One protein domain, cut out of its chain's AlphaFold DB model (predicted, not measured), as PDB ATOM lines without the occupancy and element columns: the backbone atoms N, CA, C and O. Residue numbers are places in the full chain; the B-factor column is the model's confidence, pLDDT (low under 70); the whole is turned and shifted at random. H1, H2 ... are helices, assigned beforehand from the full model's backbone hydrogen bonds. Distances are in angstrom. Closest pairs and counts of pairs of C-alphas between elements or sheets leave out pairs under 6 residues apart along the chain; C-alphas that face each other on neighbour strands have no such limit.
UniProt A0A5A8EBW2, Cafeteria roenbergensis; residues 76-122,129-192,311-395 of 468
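AT A GLANCE: This is residues 76 to 122, 129 to 192 and 311 to 395 of the 468 residues of a protein of Cafeteria roenbergensis (UniProt A0A5A8EBW2). What shape do these atoms make? The 48-residue helix H3 makes the long axis, and a head of H1, H5, H6, H7 and H8 packs on one side of it through H7 and H8. H2 runs beside H3 the opposite way; residues 114 to 122 and 129 to 138 stick out at one end, residues 183 to 190, of which 183 to 187 belong to H4, at the other. What is it made of? The printed part has 196 residues with eight named helices, H1 to H8 in order, and no named strand: all helix. It is loose, with a radius of gyration of the C-alphas of 23.4 A, and spans 87 by 40 by 25 A.

IN THESE COORDINATES: What comes first? H1, residues 76 to 91, begins at C-alpha 76 (-3.831, 17.915, -33.607). H2, residues 95 to 118, measures 34.6 A, H3, residues 129 to 176, 70.6 A; H4 is residues 182 to 187. What follows? H5 is residues 313 to 334, 30.6 A, H6 338 to 354, H7 361 to 375 and H8 379 to 393, ending at C-alpha 393 (16.357, 19.407, -26.925).

HOW THE PARTS SIT: What does H1 touch? It touches H8, closest C-alphas Ala 84 and Ser 388, 4.1 A, and residues 330 to 334 of H5, closest Leu 83 and Leu 334, 5.9 A. How does H2 stand to H3? Its residues 95 to 106 touch residues 143 to 157 of H3 at a shallow tilt of 9 degrees, opposite ways, closest C-alphas Ala 95 and Glu 154, 6.4 A. Where are the hubs? H3 and H7 touch four helices each, and each other at a steep tilt of 62 degrees, closest C-alphas Val 169 and Ala 367, 5.1 A. H5 and H6 form a hairpin, as do H7 and H8; H4 touches no helix. Are the backbones in order? In H1 to H8 every O i to N i+4 pair is within hydrogen-bond range.

THE WHOLE: Where are the cuts? C-alphas 122 and 129 are 14.8 A apart across one, 192 and 311 32.9 A across the other; of the links printed whole none is long. Where is confidence low? 87 residues are under 70, among them 76 to 99, 175 to 192 and 379 to 395.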
ATOM      1  N   ILE A  76      -4.984  18.792 -33.356       43.19
ATOM      2  CA  ILE A  76      -3.831  17.915 -33.607       43.19
ATOM      3  C   ILE A  76      -2.555  18.513 -33.005       43.19
ATOM      4  O   ILE A  76      -1.779  17.784 -32.396       43.19
ATOM      5  N   ASN A  77      -2.335  19.825 -33.122       44.97
ATOM      6  CA  ASN A  77      -1.171  20.480 -32.516       44.97
ATOM      7  C   ASN A  77      -1.215  20.480 -30.979       44.97
ATOM      8  O   ASN A  77      -0.159  20.391 -30.351       44.97
ATOM      9  N   ASP A  78      -2.400  20.566 -30.368       44.81
ATOM     10  CA  ASP A  78      -2.559  20.485 -28.910       44.81
ATOM     11  C   ASP A  78      -2.377  19.042 -28.407       44.81
ATOM     12  O   ASP A  78      -1.684  18.813 -27.416       44.81
ATOM     13  N   ILE A  79      -2.885  18.052 -29.154       45.66
ATOM     14  CA  ILE A  79      -2.629  16.625 -28.907       45.66
ATOM     15  C   ILE A  79      -1.136  16.324 -29.050       45.66
ATOM     16  O   ILE A  79      -0.572  15.708 -28.157       45.66
ATOM     17  N   GLN A  80      -0.464  16.827 -30.093       42.66
ATOM     18  CA  GLN A  80       0.984  16.677 -30.298       42.66
ATOM     19  C   GLN A  80       1.819  17.336 -29.186       42.66
ATOM     20  O   GLN A  80       2.863  16.804 -28.808       42.66
ATOM     21  N   ARG A  81       1.367  18.466 -28.624       48.91
ATOM     22  CA  ARG A  81       2.023  19.119 -27.475       48.91
ATOM     23  C   ARG A  81       1.857  18.321 -26.180       48.91
ATOM     24  O   ARG A  81       2.821  18.162 -25.435       48.91
ATOM     25  N   ARG A  82       0.660  17.782 -25.931       47.31
ATOM     26  CA  ARG A  82       0.390  16.888 -24.788       47.31
ATOM     27  C   ARG A  82       1.165  15.574 -24.918       47.31
ATOM     28  O   ARG A  82       1.761  15.127 -23.947       47.31
ATOM     29  N   LEU A  83       1.274  15.060 -26.143       44.84
ATOM     30  CA  LEU A  83       2.106  13.926 -26.540       44.84
ATOM     31  C   LEU A  83       3.554  14.059 -26.087       44.84
ATOM     32  O   LEU A  83       4.110  13.164 -25.456       44.84
ATOM     33  N   ALA A  84       4.159  15.191 -26.446       46.28
ATOM     34  CA  ALA A  84       5.556  15.470 -26.177       46.28
ATOM     35  C   ALA A  84       5.811  15.579 -24.671       46.28
ATOM     36  O   ALA A  84       6.785  15.017 -24.173       46.28
ATOM     37  N   ASN A  85       4.890  16.214 -23.941       49.88
ATOM     38  CA  ASN A  85       4.947  16.287 -22.486       49.88
ATOM     39  C   ASN A  85       4.786  14.906 -21.835       49.88
ATOM     40  O   ASN A  85       5.531  14.582 -20.918       49.88
ATOM     41  N   ASP A  86       3.879  14.058 -22.315       46.59
ATOM     42  CA  ASP A  86       3.617  12.753 -21.705       46.59
ATOM     43  C   ASP A  86       4.708  11.712 -21.988       46.59
ATOM     44  O   ASP A  86       5.066  10.935 -21.096       46.59
ATOM     45  N   ILE A  87       5.274  11.719 -23.199       50.09
ATOM     46  CA  ILE A  87       6.460  10.922 -23.547       50.09
ATOM     47  C   ILE A  87       7.662  11.413 -22.728       50.09
ATOM     48  O   ILE A  87       8.364  10.596 -22.127       50.09
ATOM     49  N   GLY A  88       7.841  12.734 -22.610       52.06
ATOM     50  CA  GLY A  88       8.860  13.346 -21.756       52.06
ATOM     51  C   GLY A  88       8.713  12.939 -20.287       52.06
ATOM     52  O   GLY A  88       9.682  12.534 -19.658       52.06
ATOM     53  N   VAL A  89       7.494  12.915 -19.747       52.59
ATOM     54  CA  VAL A  89       7.197  12.469 -18.373       52.59
ATOM     55  C   VAL A  89       7.523  10.983 -18.167       52.59
ATOM     56  O   VAL A  89       7.937  10.602 -17.065       52.59
ATOM     57  N   PHE A  90       7.350  10.140 -19.190       46.12
ATOM     58  CA  PHE A  90       7.631   8.700 -19.131       46.12
ATOM     59  C   PHE A  90       9.136   8.383 -19.163       46.12
ATOM     60  O   PHE A  90       9.600   7.499 -18.427       46.12
ATOM     61  N   LEU A  91       9.878   9.136 -19.978       50.97
ATOM     62  CA  LEU A  91      11.331   9.073 -20.134       50.97
ATOM     63  C   LEU A  91      12.062   9.702 -18.931       50.97
ATOM     64  O   LEU A  91      12.877   9.048 -18.283       50.97
ATOM     65  N   ALA A  92      11.609  10.868 -18.462       52.53
ATOM     66  CA  ALA A  92      12.229  11.647 -17.388       52.53
ATOM     67  C   ALA A  92      12.217  11.006 -15.986       52.53
ATOM     68  O   ALA A  92      12.643  11.633 -15.025       52.53
ATOM     69  N   SER A  93      11.747   9.770 -15.792       52.00
ATOM     70  CA  SER A  93      11.796   9.127 -14.465       52.00
ATOM     71  C   SER A  93      13.215   8.984 -13.885       52.00
ATOM     72  O   SER A  93      13.346   8.958 -12.666       52.00
ATOM     73  N   GLY A  94      14.253   8.929 -14.734       50.41
ATOM     74  CA  GLY A  94      15.660   9.011 -14.317       50.41
ATOM     75  C   GLY A  94      16.114  10.454 -14.074       50.41
ATOM     76  O   GLY A  94      16.695  10.745 -13.032       50.41
ATOM     77  N   ALA A  95      15.745  11.379 -14.968       51.22
ATOM     78  CA  ALA A  95      16.008  12.813 -14.819       51.22
ATOM     79  C   ALA A  95      15.380  13.405 -13.544       51.22
ATOM     80  O   ALA A  95      15.970  14.270 -12.911       51.22
ATOM     81  N   ARG A  96      14.238  12.877 -13.084       55.22
ATOM     82  CA  ARG A  96      13.585  13.294 -11.834       55.22
ATOM     83  C   ARG A  96      14.462  13.131 -10.597       55.22
ATOM     84  O   ARG A  96      14.247  13.876  -9.654       55.22
ATOM     85  N   ALA A  97      15.411  12.191 -10.569       55.59
ATOM     86  CA  ALA A  97      16.328  12.057  -9.435       55.59
ATOM     87  C   ALA A  97      17.340  13.213  -9.400       55.59
ATOM     88  O   ALA A  97      17.481  13.852  -8.365       55.59
ATOM     89  N   ALA A  98      17.943  13.542 -10.545       55.53
ATOM     90  CA  ALA A  98      18.860  14.676 -10.682       55.53
ATOM     91  C   ALA A  98      18.142  16.028 -10.507       55.53
ATOM     92  O   ALA A  98      18.659  16.937  -9.867       55.53
ATOM     93  N   VAL A  99      16.913  16.151 -11.014       57.47
ATOM     94  CA  VAL A  99      16.062  17.335 -10.812       57.47
ATOM     95  C   VAL A  99      15.632  17.454  -9.350       57.47
ATOM     96  O   VAL A  99      15.612  18.557  -8.816       57.47
ATOM     97  N   LYS A 100      15.328  16.341  -8.670       71.12
ATOM     98  CA  LYS A 100      15.026  16.339  -7.231       71.12
ATOM     99  C   LYS A 100      16.238  16.779  -6.414       71.12
ATOM    100  O   LYS A 100      16.069  17.619  -5.544       71.12
ATOM    101  N   GLU A 101      17.430  16.275  -6.728       71.00
ATOM    102  CA  GLU A 101      18.685  16.696  -6.091       71.00
ATOM    103  C   GLU A 101      18.956  18.193  -6.323       71.00
ATOM    104  O   GLU A 101      19.239  18.921  -5.378       71.00
ATOM    105  N   ALA A 102      18.742  18.697  -7.543       62.38
ATOM    106  CA  ALA A 102      18.879  20.121  -7.856       62.38
ATOM    107  C   ALA A 102      17.821  21.010  -7.165       62.38
ATOM    108  O   ALA A 102      18.110  22.150  -6.798       62.38
ATOM    109  N   ILE A 103      16.590  20.518  -6.982       69.88
ATOM    110  CA  ILE A 103      15.538  21.215  -6.223       69.88
ATOM    111  C   ILE A 103      15.878  21.227  -4.732       69.88
ATOM    112  O   ILE A 103      15.739  22.270  -4.099       69.88
ATOM    113  N   GLU A 104      16.359  20.112  -4.182       77.12
ATOM    114  CA  GLU A 104      16.819  20.028  -2.792       77.12
ATOM    115  C   GLU A 104      18.000  20.975  -2.541       77.12
ATOM    116  O   GLU A 104      17.980  21.723  -1.568       77.12
ATOM    117  N   GLU A 105      18.966  21.043  -3.460       77.88
ATOM    118  CA  GLU A 105      20.101  21.972  -3.380       77.88
ATOM    119  C   GLU A 105      19.646  23.444  -3.472       77.88
ATOM    120  O   GLU A 105      20.133  24.308  -2.734       77.88
ATOM    121  N   ARG A 106      18.655  23.746  -4.327       78.38
ATOM    122  CA  ARG A 106      18.035  25.079  -4.419       78.38
ATOM    123  C   ARG A 106      17.309  25.454  -3.128       78.38
ATOM    124  O   ARG A 106      17.460  26.577  -2.648       78.38
ATOM    125  N   ASP A 107      16.506  24.547  -2.591       76.38
ATOM    126  CA  ASP A 107      15.711  24.792  -1.391       76.38
ATOM    127  C   ASP A 107      16.622  24.909  -0.156       76.38
ATOM    128  O   ASP A 107      16.392  25.770   0.694       76.38
ATOM    129  N   GLU A 108      17.728  24.160  -0.104       80.25
ATOM    130  CA  GLU A 108      18.772  24.323   0.912       80.25
ATOM    131  C   GLU A 108      19.497  25.676   0.778       80.25
ATOM    132  O   GLU A 108      19.734  26.359   1.779       80.25
ATOM    133  N   ALA A 109      19.797  26.128  -0.444       70.75
ATOM    134  CA  ALA A 109      20.375  27.451  -0.682       70.75
ATOM    135  C   ALA A 109      19.426  28.590  -0.260       70.75
ATOM    136  O   ALA A 109      19.861  29.560   0.368       70.75
ATOM    137  N   LEU A 110      18.124  28.458  -0.541       73.50
ATOM    138  CA  LEU A 110      17.092  29.399  -0.096       73.50
ATOM    139  C   LEU A 110      16.912  29.378   1.429       73.50
ATOM    140  O   LEU A 110      16.760  30.437   2.041       73.50
ATOM    141  N   ALA A 111      16.996  28.205   2.060       79.25
ATOM    142  CA  ALA A 111      16.936  28.065   3.513       79.25
ATOM    143  C   ALA A 111      18.146  28.713   4.207       79.25
ATOM    144  O   ALA A 111      17.976  29.442   5.185       79.25
ATOM    145  N   ARG A 112      19.364  28.542   3.669       78.31
ATOM    146  CA  ARG A 112      20.572  29.243   4.152       78.31
ATOM    147  C   ARG A 112      20.436  30.761   4.014       78.31
ATOM    148  O   ARG A 112      20.861  31.505   4.896       78.31
ATOM    149  N   LEU A 113      19.799  31.220   2.939       68.25
ATOM    150  CA  LEU A 113      19.480  32.629   2.721       68.25
ATOM    151  C   LEU A 113      18.520  33.181   3.777       68.25
ATOM    152  O   LEU A 113      18.801  34.228   4.362       68.25
ATOM    153  N   ALA A 114      17.430  32.462   4.047       76.25
ATOM    154  CA  ALA A 114      16.454  32.827   5.067       76.25
ATOM    155  C   ALA A 114      17.085  32.860   6.470       76.25
ATOM    156  O   ALA A 114      16.915  33.842   7.188       76.25
ATOM    157  N   ALA A 115      17.902  31.858   6.812       77.69
ATOM    158  CA  ALA A 115      18.643  31.811   8.074       77.69
ATOM    159  C   ALA A 115      19.658  32.963   8.208       77.69
ATOM    160  O   ALA A 115      19.864  33.498   9.298       77.69
ATOM    161  N   SER A 116      20.264  33.393   7.095       69.69
ATOM    162  CA  SER A 116      21.180  34.538   7.084       69.69
ATOM    163  C   SER A 116      20.476  35.891   7.228       69.69
ATOM    164  O   SER A 116      21.111  36.838   7.679       69.69
ATOM    165  N   LYS A 117      19.185  35.991   6.874       67.75
ATOM    166  CA  LYS A 117      18.368  37.189   7.128       67.75
ATOM    167  C   LYS A 117      18.005  37.299   8.606       67.75
ATOM    168  O   LYS A 117      18.233  38.336   9.205       67.75
ATOM    169  N   THR A 118      17.562  36.202   9.221       67.25
ATOM    170  CA  THR A 118      17.155  36.190  10.638       67.25
ATOM    171  C   THR A 118      18.302  36.450  11.623       67.25
ATOM    172  O   THR A 118      18.049  36.810  12.765       67.25
ATOM    173  N   GLY A 119      19.560  36.266  11.204       61.88
ATOM    174  CA  GLY A 119      20.740  36.601  12.011       61.88
ATOM    175  C   GLY A 119      21.291  38.018  11.802       61.88
ATOM    176  O   GLY A 119      22.121  38.447  12.596       61.88
ATOM    177  N   ARG A 120      20.868  38.741  10.753       53.06
ATOM    178  CA  ARG A 120      21.491  40.009  10.322       53.06
ATOM    179  C   ARG A 120      20.678  41.269  10.570       53.06
ATOM    180  O   ARG A 120      21.247  42.352  10.464       53.06
ATOM    181  N   ASP A 121      19.441  41.149  11.048       55.88
ATOM    182  CA  ASP A 121      18.672  42.303  11.539       55.88
ATOM    183  C   ASP A 121      19.395  43.054  12.693       55.88
ATOM    184  O   ASP A 121      19.012  44.167  13.044       55.88
ATOM    185  N   ALA A 122      20.479  42.487  13.251       56.00
ATOM    186  CA  ALA A 122      21.358  43.120  14.239       56.00
ATOM    187  C   ALA A 122      22.699  43.676  13.691       56.00
ATOM    188  O   ALA A 122      23.290  44.534  14.342       56.00
ATOM    189  N   ASP A 129      23.635  50.116   2.025       73.12
ATOM    190  CA  ASP A 129      22.732  49.531   1.016       73.12
ATOM    191  C   ASP A 129      23.411  48.950  -0.243       73.12
ATOM    192  O   ASP A 129      22.913  48.004  -0.860       73.12
ATOM    193  N   ALA A 130      24.585  49.464  -0.618       73.00
ATOM    194  CA  ALA A 130      25.357  48.994  -1.765       73.00
ATOM    195  C   ALA A 130      25.888  47.552  -1.609       73.00
ATOM    196  O   ALA A 130      25.896  46.791  -2.580       73.00
ATOM    197  N   ALA A 131      26.304  47.142  -0.406       74.69
ATOM    198  CA  ALA A 131      26.830  45.793  -0.170       74.69
ATOM    199  C   ALA A 131      25.713  44.731  -0.173       74.69
ATOM    200  O   ALA A 131      25.910  43.613  -0.661       74.69
ATOM    201  N   ALA A 132      24.523  45.100   0.309       69.56
ATOM    202  CA  ALA A 132      23.332  44.259   0.262       69.56
ATOM    203  C   ALA A 132      22.856  44.035  -1.184       69.56
ATOM    204  O   ALA A 132      22.561  42.900  -1.570       69.56
ATOM    205  N   ALA A 133      22.867  45.087  -2.011       76.44
ATOM    206  CA  ALA A 133      22.526  44.992  -3.429       76.44
ATOM    207  C   ALA A 133      23.504  44.095  -4.212       76.44
ATOM    208  O   ALA A 133      23.064  43.268  -5.013       76.44
ATOM    209  N   ALA A 134      24.813  44.196  -3.951       81.06
ATOM    210  CA  ALA A 134      25.821  43.354  -4.601       81.06
ATOM    211  C   ALA A 134      25.630  41.861  -4.276       81.06
ATOM    212  O   ALA A 134      25.616  41.029  -5.183       81.06
ATOM    213  N   ARG A 135      25.382  41.523  -3.004       75.00
ATOM    214  CA  ARG A 135      25.119  40.137  -2.579       75.00
ATOM    215  C   ARG A 135      23.814  39.580  -3.143       75.00
ATOM    216  O   ARG A 135      23.773  38.419  -3.539       75.00
ATOM    217  N   LEU A 136      22.752  40.388  -3.211       77.25
ATOM    218  CA  LEU A 136      21.497  39.973  -3.846       77.25
ATOM    219  C   LEU A 136      21.722  39.620  -5.324       77.25
ATOM    220  O   LEU A 136      21.207  38.612  -5.805       77.25
ATOM    221  N   ASN A 137      22.536  40.417  -6.018       83.88
ATOM    222  CA  ASN A 137      22.871  40.201  -7.421       83.88
ATOM    223  C   ASN A 137      23.726  38.930  -7.612       83.88
ATOM    224  O   ASN A 137      23.438  38.113  -8.483       83.88
ATOM    225  N   GLU A 138      24.711  38.681  -6.740       80.81
ATOM    226  CA  GLU A 138      25.491  37.431  -6.740       80.81
ATOM    227  C   GLU A 138      24.612  36.184  -6.552       80.81
ATOM    228  O   GLU A 138      24.806  35.170  -7.226       80.81
ATOM    229  N   LEU A 139      23.604  36.263  -5.680       73.38
ATOM    230  CA  LEU A 139      22.671  35.164  -5.427       73.38
ATOM    231  C   LEU A 139      21.705  34.935  -6.593       73.38
ATOM    232  O   LEU A 139      21.424  33.787  -6.935       73.38
ATOM    233  N   GLN A 140      21.237  36.003  -7.244       80.56
ATOM    234  CA  GLN A 140      20.444  35.898  -8.472       80.56
ATOM    235  C   GLN A 140      21.253  35.247  -9.602       80.56
ATOM    236  O   GLN A 140      20.747  34.359 -10.291       80.56
ATOM    237  N   VAL A 141      22.532  35.607  -9.744       84.50
ATOM    238  CA  VAL A 141      23.447  34.977 -10.709       84.50
ATOM    239  C   VAL A 141      23.702  33.505 -10.364       84.50
ATOM    240  O   VAL A 141      23.742  32.664 -11.265       84.50
ATOM    241  N   ALA A 142      23.839  33.152  -9.083       73.88
ATOM    242  CA  ALA A 142      23.993  31.762  -8.652       73.88
ATOM    243  C   ALA A 142      22.740  30.916  -8.946       73.88
ATOM    244  O   ALA A 142      22.864  29.809  -9.475       73.88
ATOM    245  N   ALA A 143      21.545  31.453  -8.686       69.06
ATOM    246  CA  ALA A 143      20.277  30.793  -8.996       69.06
ATOM    247  C   ALA A 143      20.089  30.584 -10.511       69.06
ATOM    248  O   ALA A 143      19.726  29.487 -10.936       69.06
ATOM    249  N   ALA A 144      20.415  31.590 -11.330       78.31
ATOM    250  CA  ALA A 144      20.367  31.479 -12.789       78.31
ATOM    251  C   ALA A 144      21.341  30.410 -13.319       78.31
ATOM    252  O   ALA A 144      20.977  29.598 -14.166       78.31
ATOM    253  N   ARG A 145      22.563  30.339 -12.766       79.31
ATOM    254  CA  ARG A 145      23.540  29.290 -13.115       79.31
ATOM    255  C   ARG A 145      23.071  27.889 -12.713       79.31
ATOM    256  O   ARG A 145      23.351  26.941 -13.440       79.31
ATOM    257  N   ALA A 146      22.386  27.737 -11.579       66.56
ATOM    258  CA  ALA A 146      21.828  26.450 -11.157       66.56
ATOM    259  C   ALA A 146      20.686  25.996 -12.082       66.56
ATOM    260  O   ALA A 146      20.663  24.842 -12.506       66.56
ATOM    261  N   GLN A 147      19.801  26.919 -12.475       72.75
ATOM    262  CA  GLN A 147      18.755  26.653 -13.468       72.75
ATOM    263  C   GLN A 147      19.343  26.252 -14.828       72.75
ATOM    264  O   GLN A 147      18.879  25.289 -15.432       72.75
ATOM    265  N   GLU A 148      20.400  26.926 -15.286       77.94
ATOM    266  CA  GLU A 148      21.065  26.577 -16.546       77.94
ATOM    267  C   GLU A 148      21.727  25.189 -16.490       77.94
ATOM    268  O   GLU A 148      21.657  24.431 -17.460       77.94
ATOM    269  N   ARG A 149      22.334  24.808 -15.355       72.19
ATOM    270  CA  ARG A 149      22.885  23.453 -15.166       72.19
ATOM    271  C   ARG A 149      21.797  22.383 -15.172       72.19
ATOM    272  O   ARG A 149      21.993  21.358 -15.819       72.19
ATOM    273  N   ALA A 150      20.670  22.625 -14.502       62.06
ATOM    274  CA  ALA A 150      19.533  21.707 -14.506       62.06
ATOM    275  C   ALA A 150      18.976  21.521 -15.929       62.06
ATOM    276  O   ALA A 150      18.840  20.390 -16.388       62.06
ATOM    277  N   ALA A 151      18.781  22.616 -16.671       68.56
ATOM    278  CA  ALA A 151      18.317  22.569 -18.057       68.56
ATOM    279  C   ALA A 151      19.306  21.843 -18.994       68.56
ATOM    280  O   ALA A 151      18.894  21.054 -19.844       68.56
ATOM    281  N   ARG A 152      20.624  22.057 -18.834       71.69
ATOM    282  CA  ARG A 152      21.646  21.323 -19.607       71.69
ATOM    283  C   ARG A 152      21.670  19.831 -19.272       71.69
ATOM    284  O   ARG A 152      21.835  19.023 -20.183       71.69
ATOM    285  N   ALA A 153      21.504  19.470 -17.999       62.72
ATOM    286  CA  ALA A 153      21.444  18.075 -17.573       62.72
ATOM    287  C   ALA A 153      20.223  17.362 -18.179       62.72
ATOM    288  O   ALA A 153      20.372  16.290 -18.763       62.72
ATOM    289  N   GLU A 154      19.043  17.990 -18.143       60.62
ATOM    290  CA  GLU A 154      17.823  17.469 -18.778       60.62
ATOM    291  C   GLU A 154      17.997  17.268 -20.293       60.62
ATOM    292  O   GLU A 154      17.672  16.197 -20.813       60.62
ATOM    293  N   ALA A 155      18.590  18.244 -20.989       67.94
ATOM    294  CA  ALA A 155      18.845  18.155 -22.428       67.94
ATOM    295  C   ALA A 155      19.839  17.033 -22.791       67.94
ATOM    296  O   ALA A 155      19.635  16.322 -23.778       67.94
ATOM    297  N   SER A 156      20.900  16.833 -21.995       67.00
ATOM    298  CA  SER A 156      21.861  15.742 -22.233       67.00
ATOM    299  C   SER A 156      21.245  14.354 -22.050       67.00
ATOM    300  O   SER A 156      21.511  13.463 -22.855       67.00
ATOM    301  N   VAL A 157      20.362  14.189 -21.059       61.50
ATOM    302  CA  VAL A 157      19.672  12.916 -20.805       61.50
ATOM    303  C   VAL A 157      18.720  12.581 -21.956       61.50
ATOM    304  O   VAL A 157      18.712  11.450 -22.436       61.50
ATOM    305  N   GLY A 158      17.980  13.570 -22.471       65.88
ATOM    306  CA  GLY A 158      17.079  13.361 -23.610       65.88
ATOM    307  C   GLY A 158      17.801  12.929 -24.894       65.88
ATOM    308  O   GLY A 158      17.292  12.088 -25.639       65.88
ATOM    309  N   ALA A 159      19.001  13.459 -25.150       66.00
ATOM    310  CA  ALA A 159      19.792  13.104 -26.327       66.00
ATOM    311  C   ALA A 159      20.335  11.663 -26.269       66.00
ATOM    312  O   ALA A 159      20.253  10.937 -27.266       66.00
ATOM    313  N   GLU A 160      20.845  11.228 -25.112       67.62
ATOM    314  CA  GLU A 160      21.315   9.849 -24.923       67.62
ATOM    315  C   GLU A 160      20.163   8.842 -25.018       67.62
ATOM    316  O   GLU A 160      20.269   7.847 -25.739       67.62
ATOM    317  N   GLU A 161      19.020   9.131 -24.388       66.56
ATOM    318  CA  GLU A 161      17.840   8.264 -24.444       66.56
ATOM    319  C   GLU A 161      17.269   8.137 -25.866       66.56
ATOM    320  O   GLU A 161      16.845   7.050 -26.273       66.56
ATOM    321  N   ALA A 162      17.289   9.216 -26.654       64.69
ATOM    322  CA  ALA A 162      16.866   9.188 -28.052       64.69
ATOM    323  C   ALA A 162      17.818   8.360 -28.933       64.69
ATOM    324  O   ALA A 162      17.360   7.624 -29.815       64.69
ATOM    325  N   SER A 163      19.130   8.446 -28.693       71.94
ATOM    326  CA  SER A 163      20.126   7.607 -29.373       71.94
ATOM    327  C   SER A 163      19.935   6.129 -29.024       71.94
ATOM    328  O   SER A 163      19.851   5.281 -29.915       71.94
ATOM    329  N   ASP A 164      19.764   5.830 -27.735       71.56
ATOM    330  CA  ASP A 164      19.472   4.488 -27.236       71.56
ATOM    331  C   ASP A 164      18.186   3.921 -27.851       71.56
ATOM    332  O   ASP A 164      18.130   2.742 -28.210       71.56
ATOM    333  N   LEU A 165      17.145   4.746 -28.003       67.31
ATOM    334  CA  LEU A 165      15.895   4.340 -28.638       67.31
ATOM    335  C   LEU A 165      16.107   3.968 -30.107       67.31
ATOM    336  O   LEU A 165      15.626   2.917 -30.524       67.31
ATOM    337  N   ARG A 166      16.853   4.766 -30.881       71.69
ATOM    338  CA  ARG A 166      17.157   4.452 -32.290       71.69
ATOM    339  C   ARG A 166      17.938   3.148 -32.426       71.69
ATOM    340  O   ARG A 166      17.610   2.327 -33.281       71.69
ATOM    341  N   GLU A 167      18.926   2.924 -31.560       77.75
ATOM    342  CA  GLU A 167      19.695   1.677 -31.540       77.75
ATOM    343  C   GLU A 167      18.800   0.470 -31.210       77.75
ATOM    344  O   GLU A 167      18.863  -0.570 -31.870       77.75
ATOM    345  N   VAL A 168      17.927   0.606 -30.206       71.56
ATOM    346  CA  VAL A 168      16.980  -0.447 -29.819       71.56
ATOM    347  C   VAL A 168      15.977  -0.718 -30.936       71.56
ATOM    348  O   VAL A 168      15.761  -1.883 -31.255       71.56
ATOM    349  N   VAL A 169      15.411   0.314 -31.570       71.81
ATOM    350  CA  VAL A 169      14.510   0.173 -32.726       71.81
ATOM    351  C   VAL A 169      15.203  -0.602 -33.845       71.81
ATOM    352  O   VAL A 169      14.631  -1.568 -34.345       71.81
ATOM    353  N   GLY A 170      16.455  -0.265 -34.173       70.12
ATOM    354  CA  GLY A 170      17.248  -1.011 -35.153       70.12
ATOM    355  C   GLY A 170      17.380  -2.494 -34.792       70.12
ATOM    356  O   GLY A 170      17.100  -3.361 -35.617       70.12
ATOM    357  N   LYS A 171      17.704  -2.806 -33.529       74.88
ATOM    358  CA  LYS A 171      17.806  -4.194 -33.044       74.88
ATOM    359  C   LYS A 171      16.473  -4.941 -33.090       74.88
ATOM    360  O   LYS A 171      16.453  -6.124 -33.429       74.88
ATOM    361  N   VAL A 172      15.369  -4.283 -32.735       67.50
ATOM    362  CA  VAL A 172      14.029  -4.888 -32.777       67.50
ATOM    363  C   VAL A 172      13.626  -5.178 -34.221       67.50
ATOM    364  O   VAL A 172      13.186  -6.286 -34.502       67.50
ATOM    365  N   LEU A 173      13.868  -4.247 -35.147       73.25
ATOM    366  CA  LEU A 173      13.612  -4.456 -36.574       73.25
ATOM    367  C   LEU A 173      14.425  -5.624 -37.142       73.25
ATOM    368  O   LEU A 173      13.884  -6.419 -37.901       73.25
ATOM    369  N   THR A 174      15.691  -5.785 -36.742       72.31
ATOM    370  CA  THR A 174      16.507  -6.934 -37.180       72.31
ATOM    371  C   THR A 174      16.062  -8.267 -36.578       72.31
ATOM    372  O   THR A 174      16.191  -9.295 -37.234       72.31
ATOM    373  N   ALA A 175      15.525  -8.270 -35.353       63.03
ATOM    374  CA  ALA A 175      15.000  -9.483 -34.722       63.03
ATOM    375  C   ALA A 175      13.682  -9.934 -35.371       63.03
ATOM    376  O   ALA A 175      13.441 -11.129 -35.522       63.03
ATOM    377  N   ASP A 176      12.861  -8.973 -35.795       54.16
ATOM    378  CA  ASP A 176      11.596  -9.212 -36.495       54.16
ATOM    379  C   ASP A 176      11.801  -9.512 -37.996       54.16
ATOM    380  O   ASP A 176      10.896 -10.007 -38.661       54.16
ATOM    381  N   ALA A 177      12.997  -9.233 -38.531       48.47
ATOM    382  CA  ALA A 177      13.413  -9.590 -39.888       48.47
ATOM    383  C   ALA A 177      13.897 -11.043 -40.019       48.47
ATOM    384  O   ALA A 177      14.215 -11.471 -41.131       48.47
ATOM    385  N   ALA A 178      13.944 -11.816 -38.925       48.78
ATOM    386  CA  ALA A 178      14.000 -13.267 -39.052       48.78
ATOM    387  C   ALA A 178      12.769 -13.683 -39.874       48.78
ATOM    388  O   ALA A 178      11.650 -13.370 -39.458       48.78
ATOM    389  N   PRO A 179      12.944 -14.290 -41.066       44.25
ATOM    390  CA  PRO A 179      11.816 -14.627 -41.915       44.25
ATOM    391  C   PRO A 179      10.889 -15.499 -41.085       44.25
ATOM    392  O   PRO A 179      11.316 -16.544 -40.596       44.25
ATOM    393  N   VAL A 180       9.653 -15.038 -40.886       43.25
ATOM    394  CA  VAL A 180       8.621 -15.849 -40.249       43.25
ATOM    395  C   VAL A 180       8.531 -17.107 -41.093       43.25
ATOM    396  O   VAL A 180       8.095 -17.059 -42.246       43.25
ATOM    397  N   THR A 181       9.055 -18.208 -40.567       52.03
ATOM    398  CA  THR A 181       9.082 -19.439 -41.336       52.03
ATOM    399  C   THR A 181       7.650 -19.935 -41.459       52.03
ATOM    400  O   THR A 181       6.791 -19.664 -40.615       52.03
ATOM    401  N   GLU A 182       7.364 -20.688 -42.513       43.72
ATOM    402  CA  GLU A 182       6.063 -21.342 -42.650       43.72
ATOM    403  C   GLU A 182       5.756 -22.240 -41.430       43.72
ATOM    404  O   GLU A 182       4.600 -22.396 -41.038       43.72
ATOM    405  N   ALA A 183       6.799 -22.752 -40.764       51.84
ATOM    406  CA  ALA A 183       6.695 -23.477 -39.502       51.84
ATOM    407  C   ALA A 183       6.220 -22.590 -38.335       51.84
ATOM    408  O   ALA A 183       5.371 -23.033 -37.564       51.84
ATOM    409  N   ASP A 184       6.681 -21.340 -38.236       43.12
ATOM    410  CA  ASP A 184       6.227 -20.394 -37.207       43.12
ATOM    411  C   ASP A 184       4.775 -19.954 -37.446       43.12
ATOM    412  O   ASP A 184       3.986 -19.869 -36.506       43.12
ATOM    413  N   LEU A 185       4.372 -19.742 -38.705       45.72
ATOM    414  CA  LEU A 185       2.974 -19.448 -39.061       45.72
ATOM    415  C   LEU A 185       2.034 -20.610 -38.711       45.72
ATOM    416  O   LEU A 185       0.949 -20.372 -38.174       45.72
ATOM    417  N   ARG A 186       2.468 -21.858 -38.947       49.31
ATOM    418  CA  ARG A 186       1.734 -23.069 -38.539       49.31
ATOM    419  C   ARG A 186       1.694 -23.235 -37.019       49.31
ATOM    420  O   ARG A 186       0.630 -23.514 -36.475       49.31
ATOM    421  N   ALA A 187       2.808 -23.015 -36.322       46.94
ATOM    422  CA  ALA A 187       2.883 -23.117 -34.862       46.94
ATOM    423  C   ALA A 187       2.047 -22.042 -34.146       46.94
ATOM    424  O   ALA A 187       1.552 -22.266 -33.042       46.94
ATOM    425  N   HIS A 188       1.869 -20.877 -34.771       45.69
ATOM    426  CA  HIS A 188       1.145 -19.752 -34.187       45.69
ATOM    427  C   HIS A 188      -0.329 -19.650 -34.592       45.69
ATOM    428  O   HIS A 188      -0.995 -18.718 -34.129       45.69
ATOM    429  N   GLY A 189      -0.835 -20.565 -35.428       41.47
ATOM    430  CA  GLY A 189      -2.240 -20.601 -35.851       41.47
ATOM    431  C   GLY A 189      -2.707 -19.358 -36.621       41.47
ATOM    432  O   GLY A 189      -3.901 -19.192 -36.844       41.47
ATOM    433  N   VAL A 190      -1.789 -18.473 -37.033       38.66
ATOM    434  CA  VAL A 190      -2.093 -17.238 -37.777       38.66
ATOM    435  C   VAL A 190      -1.947 -17.502 -39.268       38.66
ATOM    436  O   VAL A 190      -1.158 -16.878 -39.970       38.66
ATOM    437  N   GLY A 191      -2.703 -18.473 -39.760       35.59
ATOM    438  CA  GLY A 191      -3.061 -18.508 -41.165       35.59
ATOM    439  C   GLY A 191      -4.391 -17.785 -41.312       35.59
ATOM    440  O   GLY A 191      -5.364 -18.187 -40.689       35.59
ATOM    441  N   LEU A 192      -4.498 -16.791 -42.196       39.31
ATOM    442  CA  LEU A 192      -5.816 -16.414 -42.740       39.31
ATOM    443  C   LEU A 192      -6.457 -17.600 -43.506       39.31
ATOM    444  O   LEU A 192      -7.644 -17.592 -43.805       39.31
ATOM    445  N   THR A 311      13.888 -16.278 -14.960       62.94
ATOM    446  CA  THR A 311      13.694 -16.944 -16.254       62.94
ATOM    447  C   THR A 311      12.348 -17.665 -16.332       62.94
ATOM    448  O   THR A 311      11.972 -18.146 -17.401       62.94
ATOM    449  N   THR A 312      11.582 -17.671 -15.232       77.88
ATOM    450  CA  THR A 312      10.257 -18.294 -15.160       77.88
ATOM    451  C   THR A 312       9.267 -17.643 -16.125       77.88
ATOM    452  O   THR A 312       9.277 -16.427 -16.351       77.88
ATOM    453  N   ALA A 313       8.364 -18.459 -16.672       84.75
ATOM    454  CA  ALA A 313       7.289 -17.990 -17.545       84.75
ATOM    455  C   ALA A 313       6.424 -16.926 -16.844       84.75
ATOM    456  O   ALA A 313       6.141 -15.881 -17.429       84.75
ATOM    457  N   ALA A 314       6.144 -17.107 -15.548       84.25
ATOM    458  CA  ALA A 314       5.415 -16.140 -14.730       84.25
ATOM    459  C   ALA A 314       6.082 -14.751 -14.679       84.25
ATOM    460  O   ALA A 314       5.394 -13.725 -14.693       84.25
ATOM    461  N   TYR A 315       7.418 -14.684 -14.637       87.56
ATOM    462  CA  TYR A 315       8.129 -13.407 -14.703       87.56
ATOM    463  C   TYR A 315       7.997 -12.762 -16.087       87.56
ATOM    464  O   TYR A 315       7.720 -11.560 -16.174       87.56
ATOM    465  N   LYS A 316       8.138 -13.548 -17.166       91.75
ATOM    466  CA  LYS A 316       7.936 -13.052 -18.538       91.75
ATOM    467  C   LYS A 316       6.527 -12.481 -18.714       91.75
ATOM    468  O   LYS A 316       6.393 -11.360 -19.201       91.75
ATOM    469  N   ASP A 317       5.504 -13.180 -18.234       92.81
ATOM    470  CA  ASP A 317       4.108 -12.742 -18.318       92.81
ATOM    471  C   ASP A 317       3.831 -11.488 -17.484       92.81
ATOM    472  O   ASP A 317       3.163 -10.566 -17.954       92.81
ATOM    473  N   LYS A 318       4.412 -11.371 -16.282       91.56
ATOM    474  CA  LYS A 318       4.309 -10.138 -15.483       91.56
ATOM    475  C   LYS A 318       4.914  -8.937 -16.216       91.56
ATOM    476  O   LYS A 318       4.357  -7.836 -16.172       91.56
ATOM    477  N   MET A 319       6.042  -9.135 -16.901       93.25
ATOM    478  CA  MET A 319       6.646  -8.092 -17.733       93.25
ATOM    479  C   MET A 319       5.765  -7.740 -18.935       93.25
ATOM    480  O   MET A 319       5.601  -6.554 -19.205       93.25
ATOM    481  N   LYS A 320       5.166  -8.732 -19.611       95.88
ATOM    482  CA  LYS A 320       4.194  -8.521 -20.699       95.88
ATOM    483  C   LYS A 320       2.990  -7.709 -20.220       95.88
ATOM    484  O   LYS A 320       2.689  -6.680 -20.809       95.88
ATOM    485  N   SER A 321       2.392  -8.074 -19.086       95.31
ATOM    486  CA  SER A 321       1.268  -7.336 -18.490       95.31
ATOM    487  C   SER A 321       1.626  -5.885 -18.157       95.31
ATOM    488  O   SER A 321       0.884  -4.966 -18.501       95.31
ATOM    489  N   THR A 322       2.802  -5.659 -17.562       95.69
ATOM    490  CA  THR A 322       3.289  -4.302 -17.261       95.69
ATOM    491  C   THR A 322       3.530  -3.495 -18.543       95.69
ATOM    492  O   THR A 322       3.230  -2.304 -18.590       95.69
ATOM    493  N   ALA A 323       4.057  -4.134 -19.592       96.44
ATOM    494  CA  ALA A 323       4.304  -3.496 -20.881       96.44
ATOM    495  C   ALA A 323       2.995  -3.126 -21.578       96.44
ATOM    496  O   ALA A 323       2.877  -2.013 -22.075       96.44
ATOM    497  N   PHE A 324       2.002  -4.015 -21.569       97.19
ATOM    498  CA  PHE A 324       0.709  -3.766 -22.204       97.19
ATOM    499  C   PHE A 324      -0.029  -2.618 -21.531       97.19
ATOM    500  O   PHE A 324      -0.492  -1.729 -22.229       97.19
ATOM    501  N   ALA A 325      -0.031  -2.562 -20.195       96.62
ATOM    502  CA  ALA A 325      -0.595  -1.426 -19.471       96.62
ATOM    503  C   ALA A 325       0.102  -0.102 -19.841       96.62
ATOM    504  O   ALA A 325      -0.558   0.922 -20.001       96.62
ATOM    505  N   ALA A 326       1.429  -0.116 -20.018       95.19
ATOM    506  CA  ALA A 326       2.172   1.062 -20.464       95.19
ATOM    507  C   ALA A 326       1.870   1.438 -21.926       95.19
ATOM    508  O   ALA A 326       1.767   2.622 -22.230       95.19
ATOM    509  N   MET A 327       1.708   0.456 -22.818       95.88
ATOM    510  CA  MET A 327       1.338   0.673 -24.221       95.88
ATOM    511  C   MET A 327      -0.093   1.178 -24.374       95.88
ATOM    512  O   MET A 327      -0.324   2.026 -25.224       95.88
ATOM    513  N   ASP A 328      -1.029   0.689 -23.562       96.31
ATOM    514  CA  ASP A 328      -2.419   1.146 -23.556       96.31
ATOM    515  C   ASP A 328      -2.501   2.578 -23.021       96.31
ATOM    516  O   ASP A 328      -3.038   3.451 -23.696       96.31
ATOM    517  N   ALA A 329      -1.844   2.867 -21.891       93.06
ATOM    518  CA  ALA A 329      -1.770   4.225 -21.353       93.06
ATOM    519  C   ALA A 329      -1.076   5.203 -22.315       93.06
ATOM    520  O   ALA A 329      -1.493   6.355 -22.433       93.06
ATOM    521  N   ALA A 330      -0.016   4.765 -23.005       89.44
ATOM    522  CA  ALA A 330       0.595   5.553 -24.063       89.44
ATOM    523  C   ALA A 330      -0.398   5.729 -25.217       89.44
ATOM    524  O   ALA A 330      -0.732   6.853 -25.547       89.44
ATOM    525  N   GLY A 331      -0.945   4.655 -25.778       89.25
ATOM    526  CA  GLY A 331      -1.899   4.705 -26.886       89.25
ATOM    527  C   GLY A 331      -3.082   5.641 -26.640       89.25
ATOM    528  O   GLY A 331      -3.403   6.437 -27.516       89.25
ATOM    529  N   GLU A 332      -3.660   5.624 -25.437       91.56
ATOM    530  CA  GLU A 332      -4.746   6.522 -25.024       91.56
ATOM    531  C   GLU A 332      -4.316   7.991 -25.001       91.56
ATOM    532  O   GLU A 332      -4.984   8.836 -25.598       91.56
ATOM    533  N   ARG A 333      -3.174   8.309 -24.374       86.50
ATOM    534  CA  ARG A 333      -2.612   9.676 -24.378       86.50
ATOM    535  C   ARG A 333      -2.277  10.142 -25.786       86.50
ATOM    536  O   ARG A 333      -2.368  11.329 -26.090       86.50
ATOM    537  N   LEU A 334      -1.882   9.192 -26.630       85.50
ATOM    538  CA  LEU A 334      -1.479   9.444 -27.994       85.50
ATOM    539  C   LEU A 334      -2.648   9.544 -28.984       85.50
ATOM    540  O   LEU A 334      -2.441   9.945 -30.128       85.50
ATOM    541  N   GLY A 335      -3.858   9.163 -28.568       87.75
ATOM    542  CA  GLY A 335      -5.001   9.008 -29.467       87.75
ATOM    543  C   GLY A 335      -4.775   7.945 -30.548       87.75
ATOM    544  O   GLY A 335      -5.323   8.057 -31.644       87.75
ATOM    545  N   LEU A 336      -3.938   6.937 -30.281       89.31
ATOM    546  CA  LEU A 336      -3.667   5.861 -31.230       89.31
ATOM    547  C   LEU A 336      -4.836   4.883 -31.301       89.31
ATOM    548  O   LEU A 336      -5.463   4.537 -30.301       89.31
ATOM    549  N   HIS A 337      -5.088   4.380 -32.507       93.19
ATOM    550  CA  HIS A 337      -6.083   3.339 -32.711       93.19
ATOM    551  C   HIS A 337      -5.660   2.034 -32.018       93.19
ATOM    552  O   HIS A 337      -4.496   1.632 -32.088       93.19
ATOM    553  N   ARG A 338      -6.625   1.322 -31.423       93.31
ATOM    554  CA  ARG A 338      -6.387   0.070 -30.685       93.31
ATOM    555  C   ARG A 338      -5.689  -1.011 -31.518       93.31
ATOM    556  O   ARG A 338      -4.871  -1.753 -30.997       93.31
ATOM    557  N   ALA A 339      -5.931  -1.065 -32.828       93.56
ATOM    558  CA  ALA A 339      -5.219  -2.007 -33.701       93.56
ATOM    559  C   ALA A 339      -3.694  -1.778 -33.716       93.56
ATOM    560  O   ALA A 339      -2.930  -2.729 -33.850       93.56
ATOM    561  N   VAL A 340      -3.242  -0.528 -33.557       94.38
ATOM    562  CA  VAL A 340      -1.812  -0.188 -33.507       94.38
ATOM    563  C   VAL A 340      -1.215  -0.596 -32.164       94.38
ATOM    564  O   VAL A 340      -0.117  -1.149 -32.129       94.38
ATOM    565  N   THR A 341      -1.938  -0.370 -31.061       95.50
ATOM    566  CA  THR A 341      -1.482  -0.811 -29.737       95.50
ATOM    567  C   THR A 341      -1.458  -2.334 -29.648       95.50
ATOM    568  O   THR A 341      -0.486  -2.885 -29.146       95.50
ATOM    569  N   ASP A 342      -2.448  -3.028 -30.207       95.88
ATOM    570  CA  ASP A 342      -2.481  -4.491 -30.244       95.88
ATOM    571  C   ASP A 342      -1.352  -5.067 -31.122       95.88
ATOM    572  O   ASP A 342      -0.667  -5.997 -30.695       95.88
ATOM    573  N   ALA A 343      -1.036  -4.451 -32.268       95.12
ATOM    574  CA  ALA A 343       0.148  -4.815 -33.054       95.12
ATOM    575  C   ALA A 343       1.465  -4.608 -32.276       95.12
ATOM    576  O   ALA A 343       2.375  -5.437 -32.354       95.12
ATOM    577  N   ALA A 344       1.564  -3.539 -31.478       95.88
ATOM    578  CA  ALA A 344       2.731  -3.291 -30.631       95.88
ATOM    579  C   ALA A 344       2.872  -4.335 -29.516       95.88
ATOM    580  O   ALA A 344       3.989  -4.780 -29.229       95.88
ATOM    581  N   LYS A 345       1.751  -4.764 -28.920       97.12
ATOM    582  CA  LYS A 345       1.718  -5.852 -27.932       97.12
ATOM    583  C   LYS A 345       2.212  -7.155 -28.556       97.12
ATOM    584  O   LYS A 345       3.068  -7.806 -27.964       97.12
ATOM    585  N   ASP A 346       1.745  -7.484 -29.757       96.19
ATOM    586  CA  ASP A 346       2.165  -8.675 -30.506       96.19
ATOM    587  C   ASP A 346       3.659  -8.666 -30.860       96.19
ATOM    588  O   ASP A 346       4.310  -9.711 -30.863       96.19
ATOM    589  N   LEU A 347       4.243  -7.498 -31.136       95.06
ATOM    590  CA  LEU A 347       5.689  -7.389 -31.349       95.06
ATOM    591  C   LEU A 347       6.473  -7.587 -30.057       95.06
ATOM    592  O   LEU A 347       7.495  -8.277 -30.028       95.06
ATOM    593  N   PHE A 348       5.981  -6.999 -28.971       96.44
ATOM    594  CA  PHE A 348       6.619  -7.113 -27.672       96.44
ATOM    595  C   PHE A 348       6.606  -8.548 -27.142       96.44
ATOM    596  O   PHE A 348       7.592  -8.983 -26.546       96.44
ATOM    597  N   THR A 349       5.528  -9.306 -27.368       95.50
ATOM    598  CA  THR A 349       5.458 -10.714 -26.949       95.50
ATOM    599  C   THR A 349       6.514 -11.554 -27.634       95.50
ATOM    600  O   THR A 349       7.289 -12.206 -26.935       95.50
ATOM    601  N   ARG A 350       6.617 -11.464 -28.965       93.69
ATOM    602  CA  ARG A 350       7.628 -12.184 -29.756       93.69
ATOM    603  C   ARG A 350       9.039 -11.867 -29.273       93.69
ATOM    604  O   ARG A 350       9.814 -12.775 -28.976       93.69
ATOM    605  N   LEU A 351       9.349 -10.581 -29.105       94.44
ATOM    606  CA  LEU A 351      10.656 -10.140 -28.621       94.44
ATOM    607  C   LEU A 351      10.950 -10.653 -27.202       94.44
ATOM    608  O   LEU A 351      12.073 -11.072 -26.903       94.44
ATOM    609  N   ARG A 352       9.951 -10.619 -26.313       93.31
ATOM    610  CA  ARG A 352      10.100 -11.064 -24.924       93.31
ATOM    611  C   ARG A 352      10.264 -12.575 -24.808       93.31
ATOM    612  O   ARG A 352      10.940 -13.025 -23.880       93.31
ATOM    613  N   ASP A 353       9.656 -13.335 -25.709       91.62
ATOM    614  CA  ASP A 353       9.759 -14.791 -25.731       91.62
ATOM    615  C   ASP A 353      11.135 -15.236 -26.238       91.62
ATOM    616  O   ASP A 353      11.743 -16.113 -25.621       91.62
ATOM    617  N   GLN A 354      11.679 -14.544 -27.247       90.06
ATOM    618  CA  GLN A 354      13.029 -14.775 -27.776       90.06
ATOM    619  C   GLN A 354      14.146 -14.411 -26.788       90.06
ATOM    620  O   GLN A 354      15.177 -15.081 -26.742       90.06
ATOM    621  N   ARG A 355      13.983 -13.340 -25.998       87.62
ATOM    622  CA  ARG A 355      15.026 -12.872 -25.070       87.62
ATOM    623  C   ARG A 355      14.794 -13.367 -23.653       87.62
ATOM    624  O   ARG A 355      13.717 -13.211 -23.092       87.62
ATOM    625  N   GLU A 356      15.835 -13.892 -23.015       83.25
ATOM    626  CA  GLU A 356      15.763 -14.285 -21.605       83.25
ATOM    627  C   GLU A 356      15.667 -13.053 -20.693       83.25
ATOM    628  O   GLU A 356      14.694 -12.905 -19.943       83.25
ATOM    629  N   ASN A 357      16.605 -12.116 -20.867       83.94
ATOM    630  CA  ASN A 357      16.695 -10.856 -20.136       83.94
ATOM    631  C   ASN A 357      16.429  -9.661 -21.055       83.94
ATOM    632  O   ASN A 357      16.889  -9.618 -22.198       83.94
ATOM    633  N   MET A 358      15.715  -8.661 -20.538       85.94
ATOM    634  CA  MET A 358      15.406  -7.444 -21.282       85.94
ATOM    635  C   MET A 358      15.969  -6.224 -20.556       85.94
ATOM    636  O   MET A 358      15.428  -5.769 -19.548       85.94
ATOM    637  N   HIS A 359      17.077  -5.704 -21.076       87.50
ATOM    638  CA  HIS A 359      17.644  -4.432 -20.638       87.50
ATOM    639  C   HIS A 359      16.821  -3.274 -21.219       87.50
ATOM    640  O   HIS A 359      16.267  -3.401 -22.310       87.50
ATOM    641  N   ARG A 360      16.735  -2.149 -20.494       88.25
ATOM    642  CA  ARG A 360      16.023  -0.928 -20.928       88.25
ATOM    643  C   ARG A 360      14.550  -1.170 -21.304       88.25
ATOM    644  O   ARG A 360      14.092  -0.799 -22.380       88.25
ATOM    645  N   PHE A 361      13.795  -1.770 -20.381       90.56
ATOM    646  CA  PHE A 361      12.377  -2.126 -20.552       90.56
ATOM    647  C   PHE A 361      11.530  -1.025 -21.215       90.56
ATOM    648  O   PHE A 361      10.832  -1.290 -22.188       90.56
ATOM    649  N   LYS A 362      11.621   0.213 -20.716       90.62
ATOM    650  CA  LYS A 362      10.830   1.351 -21.209       90.62
ATOM    651  C   LYS A 362      11.150   1.706 -22.660       90.62
ATOM    652  O   LYS A 362      10.237   1.882 -23.459       90.62
ATOM    653  N   THR A 363      12.435   1.756 -22.999       89.75
ATOM    654  CA  THR A 363      12.923   2.046 -24.352       89.75
ATOM    655  C   THR A 363      12.431   1.001 -25.346       89.75
ATOM    656  O   THR A 363      11.986   1.344 -26.434       89.75
ATOM    657  N   VAL A 364      12.434  -0.278 -24.956       93.62
ATOM    658  CA  VAL A 364      11.915  -1.366 -25.798       93.62
ATOM    659  C   VAL A 364      10.411  -1.224 -26.042       93.62
ATOM    660  O   VAL A 364       9.961  -1.373 -27.173       93.62
ATOM    661  N   VAL A 365       9.632  -0.893 -25.008       94.56
ATOM    662  CA  VAL A 365       8.182  -0.674 -25.142       94.56
ATOM    663  C   VAL A 365       7.882   0.465 -26.123       94.56
ATOM    664  O   VAL A 365       7.051   0.299 -27.016       94.56
ATOM    665  N   LEU A 366       8.596   1.589 -26.005       90.38
ATOM    666  CA  LEU A 366       8.462   2.719 -26.930       90.38
ATOM    667  C   LEU A 366       8.888   2.350 -28.356       90.38
ATOM    668  O   LEU A 366       8.210   2.728 -29.308       90.38
ATOM    669  N   ALA A 367       9.956   1.563 -28.510       91.56
ATOM    670  CA  ALA A 367      10.415   1.084 -29.810       91.56
ATOM    671  C   ALA A 367       9.357   0.216 -30.516       91.56
ATOM    672  O   ALA A 367       9.079   0.427 -31.694       91.56
ATOM    673  N   CYS A 368       8.722  -0.723 -29.806       94.81
ATOM    674  CA  CYS A 368       7.648  -1.555 -30.365       94.81
ATOM    675  C   CYS A 368       6.447  -0.715 -30.828       94.81
ATOM    676  O   CYS A 368       5.852  -0.989 -31.874       94.81
ATOM    677  N   LEU A 369       6.104   0.323 -30.064       93.50
ATOM    678  CA  LEU A 369       5.011   1.230 -30.395       93.50
ATOM    679  C   LEU A 369       5.356   2.097 -31.619       93.50
ATOM    680  O   LEU A 369       4.531   2.217 -32.523       93.50
ATOM    681  N   ALA A 370       6.594   2.595 -31.710       89.56
ATOM    682  CA  ALA A 370       7.091   3.331 -32.873       89.56
ATOM    683  C   ALA A 370       7.054   2.493 -34.158       89.56
ATOM    684  O   ALA A 370       6.506   2.930 -35.167       89.56
ATOM    685  N   ILE A 371       7.547   1.251 -34.099       90.88
ATOM    686  CA  ILE A 371       7.529   0.323 -35.240       90.88
ATOM    687  C   ILE A 371       6.092   0.042 -35.696       90.88
ATOM    688  O   ILE A 371       5.817   0.001 -36.896       90.88
ATOM    689  N   SER A 372       5.161  -0.120 -34.756       92.88
ATOM    690  CA  SER A 372       3.751  -0.377 -35.079       92.88
ATOM    691  C   SER A 372       3.080   0.828 -35.736       92.88
ATOM    692  O   SER A 372       2.333   0.662 -36.697       92.88
ATOM    693  N   CYS A 373       3.387   2.042 -35.273       89.81
ATOM    694  CA  CYS A 373       2.895   3.271 -35.895       89.81
ATOM    695  C   CYS A 373       3.460   3.459 -37.309       89.81
ATOM    696  O   CYS A 373       2.706   3.787 -38.227       89.81
ATOM    697  N   ALA A 374       4.754   3.180 -37.501       87.62
ATOM    698  CA  ALA A 374       5.397   3.226 -38.811       87.62
ATOM    699  C   ALA A 374       4.761   2.221 -39.788       87.62
ATOM    700  O   ALA A 374       4.445   2.573 -40.923       87.62
ATOM    701  N   ARG A 375       4.477   0.989 -39.336       89.25
ATOM    702  CA  ARG A 375       3.768  -0.034 -40.132       89.25
ATOM    703  C   ARG A 375       2.345   0.370 -40.503       89.25
ATOM    704  O   ARG A 375       1.886   0.039 -41.590       89.25
ATOM    705  N   ALA A 376       1.660   1.093 -39.623       87.56
ATOM    706  CA  ALA A 376       0.330   1.627 -39.891       87.56
ATOM    707  C   ALA A 376       0.341   2.842 -40.844       87.56
ATOM    708  O   ALA A 376      -0.722   3.363 -41.170       87.56
ATOM    709  N   GLY A 377       1.518   3.314 -41.280       83.69
ATOM    710  CA  GLY A 377       1.654   4.491 -42.140       83.69
ATOM    711  C   GLY A 377       1.364   5.810 -41.419       83.69
ATOM    712  O   GLY A 377       1.107   6.826 -42.065       83.69
ATOM    713  N   ILE A 378       1.388   5.818 -40.083       76.94
ATOM    714  CA  ILE A 378       1.116   7.009 -39.275       76.94
ATOM    715  C   ILE A 378       2.416   7.818 -39.157       76.94
ATOM    716  O   ILE A 378       3.112   7.768 -38.146       76.94
ATOM    717  N   SER A 379       2.731   8.607 -40.188       66.62
ATOM    718  CA  SER A 379       3.884   9.535 -40.206       66.62
ATOM    719  C   SER A 379       3.806  10.626 -39.126       66.62
ATOM    720  O   SER A 379       4.810  11.240 -38.751       66.62
ATOM    721  N   ALA A 380       2.608  10.848 -38.575       58.69
ATOM    722  CA  ALA A 380       2.392  11.729 -37.437       58.69
ATOM    723  C   ALA A 380       3.123  11.242 -36.177       58.69
ATOM    724  O   ALA A 380       3.462  12.069 -35.332       58.69
ATOM    725  N   PHE A 381       3.389   9.937 -36.052       63.91
ATOM    726  CA  PHE A 381       4.098   9.400 -34.898       63.91
ATOM    727  C   PHE A 381       5.585   9.738 -34.942       63.91
ATOM    728  O   PHE A 381       6.103  10.228 -33.945       63.91
ATOM    729  N   ASP A 382       6.236   9.603 -36.101       62.78
ATOM    730  CA  ASP A 382       7.627  10.040 -36.290       62.78
ATOM    731  C   ASP A 382       7.756  11.543 -36.049       62.78
ATOM    732  O   ASP A 382       8.615  11.985 -35.294       62.78
ATOM    733  N   SER A 383       6.809  12.319 -36.582       61.00
ATOM    734  CA  SER A 383       6.745  13.767 -36.364       61.00
ATOM    735  C   SER A 383       6.582  14.124 -34.886       61.00
ATOM    736  O   SER A 383       7.112  15.129 -34.423       61.00
ATOM    737  N   ALA A 384       5.818  13.341 -34.126       63.25
ATOM    738  CA  ALA A 384       5.576  13.615 -32.720       63.25
ATOM    739  C   ALA A 384       6.684  13.078 -31.804       63.25
ATOM    740  O   ALA A 384       6.976  13.703 -30.788       63.25
ATOM    741  N   LEU A 385       7.358  11.995 -32.196       63.94
ATOM    742  CA  LEU A 385       8.607  11.540 -31.593       63.94
ATOM    743  C   LEU A 385       9.700  12.581 -31.809       63.94
ATOM    744  O   LEU A 385      10.330  12.994 -30.841       63.94
ATOM    745  N   GLU A 386       9.863  13.074 -33.035       64.19
ATOM    746  CA  GLU A 386      10.795  14.151 -33.360       64.19
ATOM    747  C   GLU A 386      10.442  15.432 -32.621       64.19
ATOM    748  O   GLU A 386      11.333  16.036 -32.040       64.19
ATOM    749  N   LYS A 387       9.164  15.820 -32.542       60.91
ATOM    750  CA  LYS A 387       8.740  16.974 -31.737       60.91
ATOM    751  C   LYS A 387       8.951  16.758 -30.242       60.91
ATOM    752  O   LYS A 387       9.298  17.713 -29.567       60.91
ATOM    753  N   SER A 388       8.777  15.547 -29.712       58.84
ATOM    754  CA  SER A 388       9.062  15.243 -28.301       58.84
ATOM    755  C   SER A 388      10.562  15.243 -28.002       58.84
ATOM    756  O   SER A 388      10.982  15.789 -26.988       58.84
ATOM    757  N   ALA A 389      11.378  14.741 -28.928       55.25
ATOM    758  CA  ALA A 389      12.831  14.790 -28.850       55.25
ATOM    759  C   ALA A 389      13.356  16.224 -29.035       55.25
ATOM    760  O   ALA A 389      14.268  16.641 -28.333       55.25
ATOM    761  N   GLN A 390      12.748  17.013 -29.927       56.47
ATOM    762  CA  GLN A 390      13.057  18.432 -30.129       56.47
ATOM    763  C   GLN A 390      12.540  19.299 -28.980       56.47
ATOM    764  O   GLN A 390      13.191  20.276 -28.641       56.47
ATOM    765  N   ALA A 391      11.416  18.958 -28.347       51.34
ATOM    766  CA  ALA A 391      10.938  19.623 -27.135       51.34
ATOM    767  C   ALA A 391      11.845  19.313 -25.936       51.34
ATOM    768  O   ALA A 391      12.061  20.188 -25.106       51.34
ATOM    769  N   ALA A 392      12.425  18.109 -25.882       47.50
ATOM    770  CA  ALA A 392      13.466  17.762 -24.918       47.50
ATOM    771  C   ALA A 392      14.827  18.429 -25.225       47.50
ATOM    772  O   ALA A 392      15.619  18.634 -24.311       47.50
ATOM    773  N   ALA A 393      15.101  18.781 -26.488       40.53
ATOM    774  CA  ALA A 393      16.357  19.407 -26.925       40.53
ATOM    775  C   ALA A 393      16.284  20.940 -27.110       40.53
ATOM    776  O   ALA A 393      17.313  21.591 -27.293       40.53
ATOM    777  N   GLY A 394      15.087  21.527 -27.113       37.28
ATOM    778  CA  GLY A 394      14.860  22.947 -27.361       37.28
ATOM    779  C   GLY A 394      15.039  23.794 -26.096       37.28
ATOM    780  O   GLY A 394      14.757  23.319 -24.997       37.28
ATOM    781  N   PRO A 395      15.473  25.062 -26.213       40.62
ATOM    782  CA  PRO A 395      15.647  25.937 -25.061       40.62
ATOM    783  C   PRO A 395      14.283  26.213 -24.413       40.62
ATOM    784  O   PRO A 395      13.464  26.967 -24.944       40.62
TER     785      PRO A 395